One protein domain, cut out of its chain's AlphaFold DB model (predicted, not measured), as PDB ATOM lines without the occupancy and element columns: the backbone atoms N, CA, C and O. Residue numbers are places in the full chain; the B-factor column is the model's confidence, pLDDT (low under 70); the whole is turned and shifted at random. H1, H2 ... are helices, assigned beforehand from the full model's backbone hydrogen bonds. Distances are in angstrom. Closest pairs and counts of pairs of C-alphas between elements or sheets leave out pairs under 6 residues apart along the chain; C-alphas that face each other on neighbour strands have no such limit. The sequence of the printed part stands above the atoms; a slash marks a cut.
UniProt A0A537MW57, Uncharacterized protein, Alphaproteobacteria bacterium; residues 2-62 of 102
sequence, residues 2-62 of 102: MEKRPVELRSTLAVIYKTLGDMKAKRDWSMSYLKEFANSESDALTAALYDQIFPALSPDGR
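This is residues 2 to 62 of the 102 residues of an uncharacterized protein of Alphaproteobacteria bacterium (UniProt A0A537MW57). One long helix, H1, makes an arm whose first part sticks out free at residues 5 to 12, while two shorter helices, H2 and H3, are crossed against each other in a small head at its other end. The printed part turns a corner from H1 into H2, and after H3 the last stretch, residues 54 to 62, folds back beside H1. The printed part has 61 residues with three named helices, H1, H2 and H3 in that order, and no named strand; its class is all helix. It is loose, with a radius of gyration of the C-alphas of 14.2 A, and the C-alphas span 46 by 22 by 14 A, the arm making much of the length.

Residues 2 to 4 come before the first helix. H1 runs from Arg 5 to Ala 25, 30.2 A from first to last C-alpha, and begins with C-alpha 5 at (5.613, -25.608, -7.410). H2 covers residues 27 to 38, 16.0 A long, with C-alpha 27 at (-20.583, -45.714, -3.761). H3 covers residues 43 to 53, 15.4 A long, and ends with C-alpha 53 at (-21.906, -36.876, -12.113). Residues 54 to 62 follow it, with no named element.

H1 and H2 only just touch, with 3 pairs of C-alphas within 8 A, and they touch only at the corner by their tight link of one residue. Their closest C-alphas are those of Met 23 and Ser 30, 5.2 A apart, and H1 takes part with residues 23 to 24 alone. The two run opposite ways at a steep tilt of 63 degrees. H2 and H3 touch, with residues 30 to 35 of H2 alone; their closest C-alphas are those of Met 31 and Thr 46, 6.6 A apart. The lines of H2 and H3 are about perpendicular, but only just, at 72 degrees. Their link, residues 39 to 42, is tight. H1 and H3 are apart. In H1, H2 and H3 every O i to N i+4 pair is within hydrogen-bond range.

The two C-alphas farthest apart are those of Glu 3 and Ala 44, at 46.7 A. Residues 2 to 12, of which 5 to 12 belong to H1, stand free. The body without them has 50 residues, spans 33 by 18 by 15 A and has a radius of gyration of 11.0 A. The printed part has no cut, and neither link between its helices is long. The mean pLDDT of the printed part is 82.3, and residues 2 to 5 are under 70.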
ATOM      1  N   MET A   2      10.729 -21.461  -6.864       49.84
ATOM      2  CA  MET A   2      10.103 -22.043  -8.073       49.84
ATOM      3  C   MET A   2      10.245 -23.572  -8.174       49.84
ATOM      4  O   MET A   2       9.371 -24.207  -8.749       49.84
ATOM      5  N   GLU A   3      11.274 -24.176  -7.575       55.16
ATOM      6  CA  GLU A   3      11.571 -25.610  -7.761       55.16
ATOM      7  C   GLU A   3      10.512 -26.569  -7.188       55.16
ATOM      8  O   GLU A   3      10.381 -27.688  -7.672       55.16
ATOM      9  N   LYS A   4       9.718 -26.146  -6.192       58.19
ATOM     10  CA  LYS A   4       8.708 -27.009  -5.548       58.19
ATOM     11  C   LYS A   4       7.303 -26.916  -6.150       58.19
ATOM     12  O   LYS A   4       6.537 -27.866  -6.012       58.19
ATOM     13  N   ARG A   5       6.972 -25.833  -6.870       59.53
ATOM     14  CA  ARG A   5       5.613 -25.608  -7.410       59.53
ATOM     15  C   ARG A   5       5.131 -26.732  -8.344       59.53
ATOM     16  O   ARG A   5       3.979 -27.138  -8.207       59.53
ATOM     17  N   PRO A   6       5.967 -27.291  -9.247       71.94
ATOM     18  CA  PRO A   6       5.533 -28.394 -10.107       71.94
ATOM     19  C   PRO A   6       5.249 -29.686  -9.327       71.94
ATOM     20  O   PRO A   6       4.369 -30.456  -9.701       71.94
ATOM     21  N   VAL A   7       5.984 -29.927  -8.235       74.19
ATOM     22  CA  VAL A   7       5.826 -31.117  -7.385       74.19
ATOM     23  C   VAL A   7       4.578 -31.006  -6.511       74.19
ATOM     24  O   VAL A   7       3.833 -31.976  -6.392       74.19
ATOM     25  N   GLU A   8       4.326 -29.827  -5.941       77.56
ATOM     26  CA  GLU A   8       3.120 -29.537  -5.159       77.56
ATOM     27  C   GLU A   8       1.866 -29.713  -6.023       77.56
ATOM     28  O   GLU A   8       0.982 -30.481  -5.652       77.56
ATOM     29  N   LEU A   9       1.845 -29.123  -7.224       77.56
ATOM     30  CA  LEU A   9       0.734 -29.271  -8.166       77.56
ATOM     31  C   LEU A   9       0.491 -30.741  -8.544       77.56
ATOM     32  O   LEU A   9      -0.639 -31.218  -8.461       77.56
ATOM     33  N   ARG A  10       1.547 -31.482  -8.904       76.69
ATOM     34  CA  ARG A  10       1.453 -32.920  -9.217       76.69
ATOM     35  C   ARG A  10       0.913 -33.735  -8.045       76.69
ATOM     36  O   ARG A  10       0.104 -34.634  -8.255       76.69
ATOM     37  N   SER A  11       1.340 -33.420  -6.825       78.19
ATOM     38  CA  SER A  11       0.893 -34.121  -5.617       78.19
ATOM     39  C   SER A  11      -0.579 -33.836  -5.320       78.19
ATOM     40  O   SER A  11      -1.335 -34.764  -5.050       78.19
ATOM     41  N   THR A  12      -1.011 -32.579  -5.440       83.69
ATOM     42  CA  THR A  12      -2.421 -32.192  -5.299       83.69
ATOM     43  C   THR A  12      -3.293 -32.899  -6.333       83.69
ATOM     44  O   THR A  12      -4.300 -33.504  -5.968       83.69
ATOM     45  N   LEU A  13      -2.884 -32.897  -7.605       81.06
ATOM     46  CA  LEU A  13      -3.595 -33.600  -8.675       81.06
ATOM     47  C   LEU A  13      -3.668 -35.111  -8.409       81.06
ATOM     48  O   LEU A  13      -4.737 -35.700  -8.538       81.06
ATOM     49  N   ALA A  14      -2.571 -35.733  -7.967       81.31
ATOM     50  CA  ALA A  14      -2.556 -37.153  -7.615       81.31
ATOM     51  C   ALA A  14      -3.558 -37.493  -6.502       81.31
ATOM     52  O   ALA A  14      -4.253 -38.503  -6.598       81.31
ATOM     53  N   VAL A  15      -3.661 -36.650  -5.468       85.38
ATOM     54  CA  VAL A  15      -4.645 -36.833  -4.390       85.38
ATOM     55  C   VAL A  15      -6.066 -36.695  -4.927       85.38
ATOM     56  O   VAL A  15      -6.878 -37.576  -4.668       85.38
ATOM     57  N   ILE A  16      -6.356 -35.659  -5.721       85.44
ATOM     58  CA  ILE A  16      -7.689 -35.437  -6.307       85.44
ATOM     59  C   ILE A  16      -8.131 -36.647  -7.137       85.44
ATOM     60  O   ILE A  16      -9.219 -37.174  -6.919       85.44
ATOM     61  N   TYR A  17      -7.285 -37.123  -8.052       84.50
ATOM     62  CA  TYR A  17      -7.621 -38.250  -8.926       84.50
ATOM     63  C   TYR A  17      -7.729 -39.569  -8.169       84.50
ATOM     64  O   TYR A  17      -8.638 -40.357  -8.427       84.50
ATOM     65  N   LYS A  18      -6.880 -39.785  -7.158       84.31
ATOM     66  CA  LYS A  18      -7.023 -40.934  -6.261       84.31
ATOM     67  C   LYS A  18      -8.357 -40.894  -5.513       84.31
ATOM     68  O   LYS A  18      -9.059 -41.901  -5.488       84.31
ATOM     69  N   THR A  19      -8.729 -39.743  -4.952       85.25
ATOM     70  CA  THR A  19     -10.011 -39.563  -4.261       85.25
ATOM     71  C   THR A  19     -11.187 -39.774  -5.209       85.25
ATOM     72  O   THR A  19     -12.118 -40.480  -4.847       85.25
ATOM     73  N   LEU A  20     -11.139 -39.250  -6.437       85.56
ATOM     74  CA  LEU A  20     -12.170 -39.502  -7.449       85.56
ATOM     75  C   LEU A  20     -12.278 -40.992  -7.799       85.56
ATOM     76  O   LEU A  20     -13.384 -41.523  -7.870       85.56
ATOM     77  N   GLY A  21     -11.148 -41.684  -7.962       85.31
ATOM     78  CA  GLY A  21     -11.119 -43.133  -8.160       85.31
ATOM     79  C   GLY A  21     -11.779 -43.891  -7.004       85.31
ATOM     80  O   GLY A  21     -12.630 -44.751  -7.236       85.31
ATOM     81  N   ASP A  22     -11.458 -43.522  -5.761       87.56
ATOM     82  CA  ASP A  22     -12.100 -44.066  -4.561       87.56
ATOM     83  C   ASP A  22     -13.606 -43.763  -4.530       87.56
ATOM     84  O   ASP A  22     -14.395 -44.648  -4.193       87.56
ATOM     85  N   MET A  23     -14.021 -42.559  -4.937       87.31
ATOM     86  CA  MET A  23     -15.433 -42.185  -4.983       87.31
ATOM     87  C   MET A  23     -16.213 -43.032  -5.994       87.31
ATOM     88  O   MET A  23     -17.320 -43.493  -5.714       87.31
ATOM     89  N   LYS A  24     -15.629 -43.309  -7.163       87.19
ATOM     90  CA  LYS A  24     -16.244 -44.175  -8.182       87.19
ATOM     91  C   LYS A  24     -16.298 -45.641  -7.746       87.19
ATOM     92  O   LYS A  24     -17.261 -46.332  -8.058       87.19
ATOM     93  N   ALA A  25     -15.285 -46.117  -7.022       87.69
ATOM     94  CA  ALA A  25     -15.210 -47.506  -6.572       87.69
ATOM     95  C   ALA A  25     -16.072 -47.798  -5.328       87.69
ATOM     96  O   ALA A  25     -16.485 -48.938  -5.122       87.69
ATOM     97  N   LYS A  26     -16.328 -46.792  -4.481       91.00
ATOM     98  CA  LYS A  26     -17.001 -46.943  -3.179       91.00
ATOM     99  C   LYS A  26     -18.227 -46.036  -3.100       91.00
ATOM    100  O   LYS A  26     -18.192 -44.961  -2.493       91.00
ATOM    101  N   ARG A  27     -19.331 -46.483  -3.700       89.44
ATOM    102  CA  ARG A  27     -20.583 -45.714  -3.761       89.44
ATOM    103  C   ARG A  27     -21.118 -45.332  -2.379       89.44
ATOM    104  O   ARG A  27     -21.377 -44.159  -2.155       89.44
ATOM    105  N   ASP A  28     -21.218 -46.270  -1.439       91.06
ATOM    106  CA  ASP A  28     -21.812 -46.004  -0.114       91.06
ATOM    107  C   ASP A  28     -21.026 -44.963   0.695       91.06
ATOM    108  O   ASP A  28     -21.600 -44.061   1.315       91.06
ATOM    109  N   TRP A  29     -19.695 -45.044   0.631       90.88
ATOM    110  CA  TRP A  29     -18.814 -44.049   1.234       90.88
ATOM    111  C   TRP A  29     -19.007 -42.676   0.582       90.88
ATOM    112  O   TRP A  29     -19.165 -41.678   1.280       90.88
ATOM    113  N   SER A  30     -19.069 -42.629  -0.749       90.06
ATOM    114  CA  SER A  30     -19.267 -41.383  -1.497       90.06
ATOM    115  C   SER A  30     -20.616 -40.740  -1.220       90.06
ATOM    116  O   SER A  30     -20.699 -39.528  -1.069       90.06
ATOM    117  N   MET A  31     -21.666 -41.551  -1.121       90.56
ATOM    118  CA  MET A  31     -23.008 -41.115  -0.751       90.56
ATOM    119  C   MET A  31     -23.008 -40.479   0.640       90.56
ATOM    120  O   MET A  31     -23.547 -39.389   0.814       90.56
ATOM    121  N   SER A  32     -22.347 -41.119   1.607       89.56
ATOM    122  CA  SER A  32     -22.204 -40.591   2.970       89.56
ATOM    123  C   SER A  32     -21.442 -39.263   2.979       89.56
ATOM    124  O   SER A  32     -21.922 -38.281   3.539       89.56
ATOM    125  N   TYR A  33     -20.305 -39.210   2.277       88.12
ATOM    126  CA  TYR A  33     -19.492 -38.004   2.142       88.12
ATOM    127  C   TYR A  33     -20.259 -36.849   1.486       88.12
ATOM    128  O   TYR A  33     -20.207 -35.720   1.962       88.12
ATOM    129  N   LEU A  34     -21.010 -37.118   0.414       86.25
ATOM    130  CA  LEU A  34     -21.804 -36.103  -0.280       86.25
ATOM    131  C   LEU A  34     -22.936 -35.559   0.588       86.25
ATOM    132  O   LEU A  34     -23.192 -34.358   0.546       86.25
ATOM    133  N   LYS A  35     -23.609 -36.411   1.375       89.31
ATOM    134  CA  LYS A  35     -24.640 -35.954   2.319       89.31
ATOM    135  C   LYS A  35     -24.054 -35.032   3.378       89.31
ATOM    136  O   LYS A  35     -24.623 -33.971   3.620       89.31
ATOM    137  N   GLU A  36     -22.919 -35.418   3.961       89.69
ATOM    138  CA  GLU A  36     -22.220 -34.618   4.969       89.69
ATOM    139  C   GLU A  36     -21.750 -33.280   4.386       89.69
ATOM    140  O   GLU A  36     -22.058 -32.221   4.926       89.69
ATOM    141  N   PHE A  37     -21.077 -33.311   3.234       85.69
ATOM    142  CA  PHE A  37     -20.539 -32.119   2.585       85.69
ATOM    143  C   PHE A  37     -21.629 -31.144   2.123       85.69
ATOM    144  O   PHE A  37     -21.512 -29.937   2.325       85.69
ATOM    145  N   ALA A  38     -22.694 -31.655   1.499       82.06
ATOM    146  CA  ALA A  38     -23.796 -30.833   1.010       82.06
ATOM    147  C   ALA A  38     -24.792 -30.444   2.114       82.06
ATOM    148  O   ALA A  38     -25.749 -29.725   1.827       82.06
ATOM    149  N   ASN A  39     -24.599 -30.940   3.345       86.44
ATOM    150  CA  ASN A  39     -25.559 -30.845   4.442       86.44
ATOM    151  C   ASN A  39     -26.992 -31.202   3.983       86.44
ATOM    152  O   ASN A  39     -27.954 -30.481   4.248       86.44
ATOM    153  N   SER A  40     -27.108 -32.281   3.202       82.75
ATOM    154  CA  SER A  40     -28.353 -32.703   2.549       82.75
ATOM    155  C   SER A  40     -28.971 -33.890   3.277       82.75
ATOM    156  O   SER A  40     -28.355 -34.950   3.404       82.75
ATOM    157  N   GLU A  41     -30.235 -33.749   3.670       86.12
ATOM    158  CA  GLU A  41     -31.020 -34.851   4.236       86.12
ATOM    159  C   GLU A  41     -31.691 -35.726   3.160       86.12
ATOM    160  O   GLU A  41     -32.183 -36.812   3.459       86.12
ATOM    161  N   SER A  42     -31.690 -35.295   1.892       89.06
ATOM    162  CA  SER A  42     -32.371 -36.010   0.806       89.06
ATOM    163  C   SER A  42     -31.498 -37.106   0.192       89.06
ATOM    164  O   SER A  42     -30.642 -36.837  -0.653       89.06
ATOM    165  N   ASP A  43     -31.774 -38.362   0.552       87.50
ATOM    166  CA  ASP A  43     -31.104 -39.535  -0.032       87.50
ATOM    167  C   ASP A  43     -31.306 -39.652  -1.544       87.50
ATOM    168  O   ASP A  43     -30.374 -39.976  -2.281       87.50
ATOM    169  N   ALA A  44     -32.518 -39.359  -2.019       89.06
ATOM    170  CA  ALA A  44     -32.857 -39.455  -3.432       89.06
ATOM    171  C   ALA A  44     -32.074 -38.440  -4.278       89.06
ATOM    172  O   ALA A  44     -31.556 -38.792  -5.338       89.06
ATOM    173  N   LEU A  45     -31.948 -37.196  -3.798       84.50
ATOM    174  CA  LEU A  45     -31.181 -36.163  -4.490       84.50
ATOM    175  C   LEU A  45     -29.690 -36.507  -4.516       84.50
ATOM    176  O   LEU A  45     -29.061 -36.410  -5.568       84.50
ATOM    177  N   THR A  46     -29.129 -36.949  -3.388       87.38
ATOM    178  CA  THR A  46     -27.716 -37.339  -3.335       87.38
ATOM    179  C   THR A  46     -27.429 -38.526  -4.251       87.38
ATOM    180  O   THR A  46     -26.410 -38.521  -4.939       87.38
ATOM    181  N   ALA A  47     -28.336 -39.507  -4.324       89.44
ATOM    182  CA  ALA A  47     -28.192 -40.654  -5.216       89.44
ATOM    183  C   ALA A  47     -28.210 -40.217  -6.681       89.44
ATOM    184  O   ALA A  47     -27.314 -40.584  -7.434       89.44
ATOM    185  N   ALA A  48     -29.168 -39.367  -7.062       88.25
ATOM    186  CA  ALA A  48     -29.255 -38.837  -8.418       88.25
ATOM    187  C   ALA A  48     -27.996 -38.049  -8.816       88.25
ATOM    188  O   ALA A  48     -27.470 -38.244  -9.910       88.25
ATOM    189  N   LEU A  49     -27.481 -37.198  -7.922       81.56
ATOM    190  CA  LEU A  49     -26.243 -36.449  -8.153       81.56
ATOM    191  C   LEU A  49     -25.035 -37.374  -8.285       81.56
ATOM    192  O   LEU A  49     -24.218 -37.184  -9.187       81.56
ATOM    193  N   TYR A  50     -24.926 -38.381  -7.412       87.81
ATOM    194  CA  TYR A  50     -23.856 -39.361  -7.508       87.81
ATOM    195  C   TYR A  50     -23.908 -40.077  -8.856       87.81
ATOM    196  O   TYR A  50     -22.942 -40.006  -9.609       87.81
ATOM    197  N   ASP A  51     -25.045 -40.699  -9.176       89.06
ATOM    198  CA  ASP A  51     -25.204 -41.570 -10.340       89.06
ATOM    199  C   ASP A  51     -25.047 -40.807 -11.674       89.06
ATOM    200  O   ASP A  51     -24.593 -41.388 -12.659       89.06
ATOM    201  N   GLN A  52     -25.359 -39.504 -11.719       86.19
ATOM    202  CA  GLN A  52     -25.202 -38.680 -12.927       86.19
ATOM    203  C   GLN A  52     -23.800 -38.087 -13.106       86.19
ATOM    204  O   GLN A  52     -23.329 -37.971 -14.237       86.19
ATOM    205  N   ILE A  53     -23.137 -37.674 -12.022       83.62
ATOM    206  CA  ILE A  53     -21.906 -36.876 -12.113       83.62
ATOM    207  C   ILE A  53     -20.671 -37.764 -11.960       83.62
ATOM    208  O   ILE A  53     -19.817 -37.807 -12.844       83.62
ATOM    209  N   PHE A  54     -20.556 -38.496 -10.850       82.06
ATOM    210  CA  PHE A  54     -19.304 -39.157 -10.468       82.06
ATOM    211  C   PHE A  54     -18.877 -40.293 -11.411       82.06
ATOM    212  O   PHE A  54     -17.689 -40.366 -11.741       82.06
ATOM    213  N   PRO A  55     -19.786 -41.146 -11.923       84.19
ATOM    214  CA  PRO A  55     -19.453 -42.130 -12.948       84.19
ATOM    215  C   PRO A  55     -18.886 -41.510 -14.230       84.19
ATOM    216  O   PRO A  55     -17.981 -42.094 -14.833       84.19
ATOM    217  N   ALA A  56     -19.369 -40.323 -14.611       81.88
ATOM    218  CA  ALA A  56     -18.981 -39.627 -15.836       81.88
ATOM    219  C   ALA A  56     -17.658 -38.851 -15.714       81.88
ATOM    220  O   ALA A  56     -17.028 -38.561 -16.730       81.88
ATOM    221  N   LEU A  57     -17.198 -38.535 -14.496       79.31
ATOM    222  CA  LEU A  57     -15.923 -37.840 -14.294       79.31
ATOM    223  C   LEU A  57     -14.731 -38.711 -14.719       79.31
ATOM    224  O   LEU A  57     -14.664 -39.904 -14.397       79.31
ATOM    225  N   SER A  58     -13.754 -38.098 -15.395       75.56
ATOM    226  CA  SER A  58     -12.485 -38.758 -15.710       75.56
ATOM    227  C   SER A  58     -11.724 -39.080 -14.412       75.56
ATOM    228  O   SER A  58     -11.501 -38.176 -13.602       75.56
ATOM    229  N   PRO A  59     -11.334 -40.348 -14.177       70.06
ATOM    230  CA  PRO A  59     -10.686 -40.758 -12.935       70.06
ATOM    231  C   PRO A  59      -9.212 -40.348 -12.857       70.06
ATOM    232  O   PRO A  59      -8.675 -40.273 -11.759       70.06
ATOM    233  N   ASP A  60      -8.557 -40.097 -13.990       73.31
ATOM    234  CA  ASP A  60      -7.136 -39.737 -14.071       73.31
ATOM    235  C   ASP A  60      -6.912 -38.280 -14.504       73.31
ATOM    236  O   ASP A  60      -5.778 -37.796 -14.515       73.31
ATOM    237  N   GLY A  61      -8.003 -37.589 -14.859       71.56
ATOM    238  CA  GLY A  61      -8.009 -36.200 -15.288       71.56
ATOM    239  C   GLY A  61      -7.382 -35.929 -16.634       71.56
ATOM    240  O   GLY A  61      -7.330 -34.761 -17.014       71.56
ATOM    241  N   ARG A  62      -6.915 -36.968 -17.333       79.69
ATOM    242  CA  ARG A  62      -6.243 -36.798 -18.612       79.69
ATOM    243  C   ARG A  62      -7.227 -36.216 -19.603       79.69
ATOM    244  O   ARG A  62      -8.328 -36.731 -19.789       79.69
TER     245      ARG A  62